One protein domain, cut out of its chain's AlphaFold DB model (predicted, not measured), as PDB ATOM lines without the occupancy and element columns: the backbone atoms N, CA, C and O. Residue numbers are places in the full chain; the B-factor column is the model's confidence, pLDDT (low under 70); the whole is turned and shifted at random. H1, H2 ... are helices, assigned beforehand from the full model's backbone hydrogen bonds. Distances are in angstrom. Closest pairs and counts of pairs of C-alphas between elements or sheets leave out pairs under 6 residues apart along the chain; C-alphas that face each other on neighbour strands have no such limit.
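AT A GLANCE: This is residues 142 to 190 of the 190 residues of the protein "Transp_Tc5_C domain-containing protein" of Heligmosomoides polygyrus (UniProt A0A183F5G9). With little regular structure, this is mostly a looping chain, residues 150 to 179, with short helix H1 at one end of the longest axis and short helix H2 set away from it. The loop folds back on itself in a short antiparallel pairing of residues 169 to 170 with 177 to 178. The printed part has 49 residues, with H1 then H2 and no named strand; its class is all helix, though the named elements hold only 13 residues. It is compact, radius of gyration of the C-alphas 9.8 A, spanning 30 by 23 by 16 A.

IN THESE COORDINATES: Find C-alpha 143 at (14.384, -60.830, -2.623); from there H1 runs 9.6 A to residue 149. Find H2 at residues 180 to 185, 7.0 A long, ending at C-alpha 185, (-1.591, -52.865, 7.931).

HOW THE PARTS SIT: H1 and H2 are apart. In both, every O i to N i+4 pair is within hydrogen-bond range.

THE WHOLE: Look for the farthest C-alphas at Thr 142 and Gly 162, 30.9 A apart. The printed part has no cut, and the 30-residue link is long. Mean pLDDT of the printed part is 84.1; residue 150 is under 70.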
ATOM      1  N   THR A 142      18.761 -59.989  -4.650       71.06
ATOM      2  CA  THR A 142      18.085 -60.908  -3.722       71.06
ATOM      3  C   THR A 142      16.646 -60.434  -3.477       71.06
ATOM      4  O   THR A 142      16.370 -59.252  -3.657       71.06
ATOM      5  N   PRO A 143      15.717 -61.289  -3.012       72.50
ATOM      6  CA  PRO A 143      14.384 -60.830  -2.623       72.50
ATOM      7  C   PRO A 143      14.381 -59.649  -1.661       72.50
ATOM      8  O   PRO A 143      13.555 -58.751  -1.790       72.50
ATOM      9  N   ALA A 144      15.340 -59.622  -0.736       77.19
ATOM     10  CA  ALA A 144      15.522 -58.482   0.142       77.19
ATOM     11  C   ALA A 144      15.989 -57.249  -0.647       77.19
ATOM     12  O   ALA A 144      15.366 -56.202  -0.542       77.19
ATOM     13  N   ASN A 145      17.012 -57.377  -1.494       79.62
ATOM     14  CA  ASN A 145      17.543 -56.246  -2.257       79.62
ATOM     15  C   ASN A 145      16.500 -55.676  -3.233       79.62
ATOM     16  O   ASN A 145      16.294 -54.469  -3.300       79.62
ATOM     17  N   TYR A 146      15.770 -56.539  -3.935       81.44
ATOM     18  CA  TYR A 146      14.717 -56.131  -4.859       81.44
ATOM     19  C   TYR A 146      13.580 -55.394  -4.138       81.44
ATOM     20  O   TYR A 146      13.070 -54.382  -4.624       81.44
ATOM     21  N   ALA A 147      13.176 -55.908  -2.972       84.44
ATOM     22  CA  ALA A 147      12.087 -55.332  -2.197       84.44
ATOM     23  C   ALA A 147      12.497 -54.055  -1.447       84.44
ATOM     24  O   ALA A 147      11.650 -53.175  -1.301       84.44
ATOM     25  N   PHE A 148      13.747 -53.945  -0.983       84.31
ATOM     26  CA  PHE A 148      14.178 -52.914  -0.031       84.31
ATOM     27  C   PHE A 148      15.338 -52.027  -0.514       84.31
ATOM     28  O   PHE A 148      15.316 -50.834  -0.230       84.31
ATOM     29  N   ASP A 149      16.322 -52.546  -1.256       75.69
ATOM     30  CA  ASP A 149      17.522 -51.773  -1.643       75.69
ATOM     31  C   ASP A 149      17.273 -50.857  -2.848       75.69
ATOM     32  O   ASP A 149      17.909 -49.817  -2.996       75.69
ATOM     33  N   GLU A 150      16.328 -51.221  -3.716       66.62
ATOM     34  CA  GLU A 150      15.956 -50.412  -4.882       66.62
ATOM     35  C   GLU A 150      14.857 -49.381  -4.579       66.62
ATOM     36  O   GLU A 150      14.260 -48.840  -5.515       66.62
ATOM     37  N   VAL A 151      14.523 -49.146  -3.305       71.88
ATOM     38  CA  VAL A 151      13.508 -48.164  -2.901       71.88
ATOM     39  C   VAL A 151      14.216 -46.877  -2.479       71.88
ATOM     40  O   VAL A 151      14.839 -46.848  -1.418       71.88
ATOM     41  N   PRO A 152      14.146 -45.795  -3.277       75.75
ATOM     42  CA  PRO A 152      14.721 -44.525  -2.868       75.75
ATOM     43  C   PRO A 152      14.031 -44.018  -1.600       75.75
ATOM     44  O   PRO A 152      12.807 -44.094  -1.465       75.75
ATOM     45  N   VAL A 153      14.832 -43.481  -0.681       71.00
ATOM     46  CA  VAL A 153      14.412 -43.077   0.674       71.00
ATOM     47  C   VAL A 153      13.365 -41.950   0.679       71.00
ATOM     48  O   VAL A 153      12.752 -41.672   1.707       71.00
ATOM     49  N   ASP A 154      13.161 -41.296  -0.459       81.69
ATOM     50  CA  ASP A 154      12.293 -40.140  -0.677       81.69
ATOM     51  C   ASP A 154      11.083 -40.438  -1.581       81.69
ATOM     52  O   ASP A 154      10.315 -39.532  -1.911       81.69
ATOM     53  N   THR A 155      10.869 -41.695  -1.983       89.00
ATOM     54  CA  THR A 155       9.762 -42.023  -2.890       89.00
ATOM     55  C   THR A 155       8.436 -42.176  -2.149       89.00
ATOM     56  O   THR A 155       8.332 -42.915  -1.172       89.00
ATOM     57  N   SER A 156       7.382 -41.522  -2.640       91.38
ATOM     58  CA  SER A 156       6.027 -41.626  -2.085       91.38
ATOM     59  C   SER A 156       5.354 -42.969  -2.386       91.38
ATOM     60  O   SER A 156       5.576 -43.587  -3.430       91.38
ATOM     61  N   CYS A 157       4.466 -43.386  -1.485       92.81
ATOM     62  CA  CYS A 157       3.594 -44.542  -1.662       92.81
ATOM     63  C   CYS A 157       2.697 -44.413  -2.910       92.81
ATOM     64  O   CYS A 157       2.122 -43.361  -3.178       92.81
ATOM     65  N   GLN A 158       2.531 -45.522  -3.631       91.88
ATOM     66  CA  GLN A 158       1.823 -45.611  -4.912       91.88
ATOM     67  C   GLN A 158       0.474 -46.348  -4.815       91.88
ATOM     68  O   GLN A 158      -0.117 -46.702  -5.837       91.88
ATOM     69  N   GLU A 159      -0.018 -46.636  -3.603       85.38
ATOM     70  CA  GLU A 159      -1.190 -47.505  -3.442       85.38
ATOM     71  C   GLU A 159      -2.514 -46.834  -3.800       85.38
ATOM     72  O   GLU A 159      -3.280 -47.367  -4.601       85.38
ATOM     73  N   ALA A 160      -2.786 -45.674  -3.205       74.00
ATOM     74  CA  ALA A 160      -4.060 -44.979  -3.324       74.00
ATOM     75  C   ALA A 160      -3.844 -43.477  -3.523       74.00
ATOM     76  O   ALA A 160      -2.935 -42.882  -2.937       74.00
ATOM     77  N   SER A 161      -4.726 -42.859  -4.308       70.25
ATOM     78  CA  SER A 161      -4.803 -41.409  -4.485       70.25
ATOM     79  C   SER A 161      -5.008 -40.730  -3.127       70.25
ATOM     80  O   SER A 161      -6.075 -40.849  -2.527       70.25
ATOM     81  N   GLY A 162      -3.966 -40.056  -2.632       77.19
ATOM     82  CA  GLY A 162      -3.965 -39.347  -1.348       77.19
ATOM     83  C   GLY A 162      -3.037 -39.926  -0.275       77.19
ATOM     84  O   GLY A 162      -2.932 -39.336   0.797       77.19
ATOM     85  N   CYS A 163      -2.339 -41.042  -0.524       88.81
ATOM     86  CA  CYS A 163      -1.275 -41.477   0.383       88.81
ATOM     87  C   CYS A 163      -0.023 -40.612   0.176       88.81
ATOM     88  O   CYS A 163       0.584 -40.639  -0.889       88.81
ATOM     89  N   SER A 164       0.362 -39.853   1.200       87.00
ATOM     90  CA  SER A 164       1.569 -39.015   1.207       87.00
ATOM     91  C   SER A 164       2.730 -39.628   1.996       87.00
ATOM     92  O   SER A 164       3.771 -38.997   2.158       87.00
ATOM     93  N   SER A 165       2.562 -40.845   2.518       91.56
ATOM     94  CA  SER A 165       3.607 -41.546   3.264       91.56
ATOM     95  C   SER A 165       4.737 -42.006   2.343       91.56
ATOM     96  O   SER A 165       4.498 -42.368   1.190       91.56
ATOM     97  N   LEU A 166       5.953 -42.067   2.886       92.06
ATOM     98  CA  LEU A 166       7.112 -42.616   2.185       92.06
ATOM     99  C   LEU A 166       6.972 -44.128   2.000       92.06
ATOM    100  O   LEU A 166       6.514 -44.847   2.898       92.06
ATOM    101  N   ALA A 167       7.350 -44.599   0.820       92.44
ATOM    102  CA  ALA A 167       7.474 -46.011   0.533       92.44
ATOM    103  C   ALA A 167       8.695 -46.593   1.251       92.44
ATOM    104  O   ALA A 167       9.714 -45.931   1.417       92.44
ATOM    105  N   PHE A 168       8.583 -47.850   1.665       90.00
ATOM    106  CA  PHE A 168       9.691 -48.605   2.260       90.00
ATOM    107  C   PHE A 168       9.906 -49.952   1.567       90.00
ATOM    108  O   PHE A 168      10.900 -50.617   1.829       90.00
ATOM    109  N   ILE A 169       8.963 -50.374   0.714       90.75
ATOM    110  CA  ILE A 169       9.012 -51.666   0.042       90.75
ATOM    111  C   ILE A 169       8.490 -51.572  -1.391       90.75
ATOM    112  O   ILE A 169       7.497 -50.892  -1.667       90.75
ATOM    113  N   ARG A 170       9.131 -52.305  -2.300       89.38
ATOM    114  CA  ARG A 170       8.629 -52.617  -3.638       89.38
ATOM    115  C   ARG A 170       7.841 -53.923  -3.599       89.38
ATOM    116  O   ARG A 170       8.380 -54.983  -3.281       89.38
ATOM    117  N   CYS A 171       6.563 -53.875  -3.966       86.75
ATOM    118  CA  CYS A 171       5.750 -55.079  -4.084       86.75
ATOM    119  C   CYS A 171       6.306 -56.002  -5.181       86.75
ATOM    120  O   CYS A 171       6.387 -55.619  -6.346       86.75
ATOM    121  N   CYS A 172       6.622 -57.251  -4.831       78.81
ATOM    122  CA  CYS A 172       7.199 -58.242  -5.753       78.81
ATOM    123  C   CYS A 172       6.256 -58.690  -6.881       78.81
ATOM    124  O   CYS A 172       6.669 -59.396  -7.802       78.81
ATOM    125  N   TRP A 173       4.987 -58.300  -6.798       77.06
ATOM    126  CA  TRP A 173       3.960 -58.672  -7.754       77.06
ATOM    127  C   TRP A 173       3.608 -57.527  -8.705       77.06
ATOM    128  O   TRP A 173       3.821 -57.636  -9.912       77.06
ATOM    129  N   CYS A 174       3.071 -56.426  -8.167       85.75
ATOM    130  CA  CYS A 174       2.597 -55.286  -8.955       85.75
ATOM    131  C   CYS A 174       3.663 -54.195  -9.146       85.75
ATOM    132  O   CYS A 174       3.402 -53.214  -9.836       85.75
ATOM    133  N   GLN A 175       4.842 -54.351  -8.528       86.88
ATOM    134  CA  GLN A 175       5.983 -53.426  -8.586       86.88
ATOM    135  C   GLN A 175       5.739 -52.038  -7.981       86.88
ATOM    136  O   GLN A 175       6.644 -51.203  -8.009       86.88
ATOM    137  N   LYS A 176       4.562 -51.799  -7.385       89.50
ATOM    138  CA  LYS A 176       4.271 -50.557  -6.670       89.50
ATOM    139  C   LYS A 176       5.192 -50.390  -5.465       89.50
ATOM    140  O   LYS A 176       5.456 -51.347  -4.735       89.50
ATOM    141  N   LEU A 177       5.620 -49.155  -5.242       92.00
ATOM    142  CA  LEU A 177       6.317 -48.727  -4.034       92.00
ATOM    143  C   LEU A 177       5.287 -48.363  -2.967       92.00
ATOM    144  O   LEU A 177       4.408 -47.533  -3.200       92.00
ATOM    145  N   LEU A 178       5.353 -49.010  -1.811       92.25
ATOM    146  CA  LEU A 178       4.296 -48.971  -0.804       92.25
ATOM    147  C   LEU A 178       4.868 -48.560   0.550       92.25
ATOM    148  O   LEU A 178       5.977 -48.952   0.916       92.25
ATOM    149  N   CYS A 179       4.112 -47.760   1.303       92.88
ATOM    150  CA  CYS A 179       4.429 -47.465   2.699       92.88
ATOM    151  C   CYS A 179       4.050 -48.640   3.611       92.88
ATOM    152  O   CYS A 179       3.294 -49.532   3.216       92.88
ATOM    153  N   PHE A 180       4.537 -48.613   4.853       91.38
ATOM    154  CA  PHE A 180       4.266 -49.653   5.849       91.38
ATOM    155  C   PHE A 180       2.768 -49.908   6.032       91.38
ATOM    156  O   PHE A 180       2.313 -51.043   5.904       91.38
ATOM    157  N   THR A 181       1.985 -48.848   6.226       91.69
ATOM    158  CA  THR A 181       0.532 -48.946   6.404       91.69
ATOM    159  C   THR A 181      -0.170 -49.536   5.186       91.69
ATOM    160  O   THR A 181      -1.028 -50.402   5.328       91.69
ATOM    161  N   CYS A 182       0.175 -49.098   3.973       92.12
ATOM    162  CA  CYS A 182      -0.468 -49.604   2.760       92.12
ATOM    163  C   CYS A 182      -0.096 -51.060   2.463       92.12
ATOM    164  O   CYS A 182      -0.943 -51.792   1.965       92.12
ATOM    165  N   PHE A 183       1.130 -51.484   2.780       91.06
ATOM    166  CA  PHE A 183       1.574 -52.852   2.520       91.06
ATOM    167  C   PHE A 183       1.147 -53.840   3.613       91.06
ATOM    168  O   PHE A 183       0.500 -54.840   3.310       91.06
ATOM    169  N   ILE A 184       1.488 -53.553   4.874       87.62
ATOM    170  CA  ILE A 184       1.318 -54.466   6.013       87.62
ATOM    171  C   ILE A 184      -0.054 -54.300   6.666       87.62
ATOM    172  O   ILE A 184      -0.789 -55.270   6.806       87.62
ATOM    173  N   GLU A 185      -0.410 -53.081   7.078       87.44
ATOM    174  CA  GLU A 185      -1.591 -52.865   7.931       87.44
ATOM    175  C   GLU A 185      -2.905 -52.971   7.152       87.44
ATOM    176  O   GLU A 185      -3.888 -53.518   7.647       87.44
ATOM    177  N   ARG A 186      -2.926 -52.451   5.921       86.19
ATOM    178  CA  ARG A 186      -4.095 -52.493   5.029       86.19
ATOM    179  C   ARG A 186      -4.137 -53.730   4.141       86.19
ATOM    180  O   ARG A 186      -5.101 -53.870   3.395       86.19
ATOM    181  N   TYR A 187      -3.135 -54.606   4.239       83.94
ATOM    182  CA  TYR A 187      -2.973 -55.803   3.415       83.94
ATOM    183  C   TYR A 187      -3.057 -55.485   1.923       83.94
ATOM    184  O   TYR A 187      -4.103 -55.651   1.292       83.94
ATOM    185  N   HIS A 188      -1.945 -55.022   1.352       87.44
ATOM    186  CA  HIS A 188      -1.882 -54.752  -0.080       87.44
ATOM    187  C   HIS A 188      -2.275 -55.997  -0.889       87.44
ATOM    188  O   HIS A 188      -1.621 -57.038  -0.806       87.44
ATOM    189  N   ASN A 189      -3.335 -55.866  -1.684       80.38
ATOM    190  CA  ASN A 189      -3.831 -56.914  -2.567       80.38
ATOM    191  C   ASN A 189      -3.522 -56.524  -4.012       80.38
ATOM    192  O   ASN A 189      -3.891 -55.433  -4.453       80.38
ATOM    193  N   CYS A 190      -2.822 -57.406  -4.720       74.75
ATOM    194  CA  CYS A 190      -2.380 -57.184  -6.093       74.75
ATOM    195  C   CYS A 190      -3.273 -57.836  -7.145       74.75
ATOM    196  O   CYS A 190      -3.863 -58.899  -6.849       74.75
TER     197      CYS A 190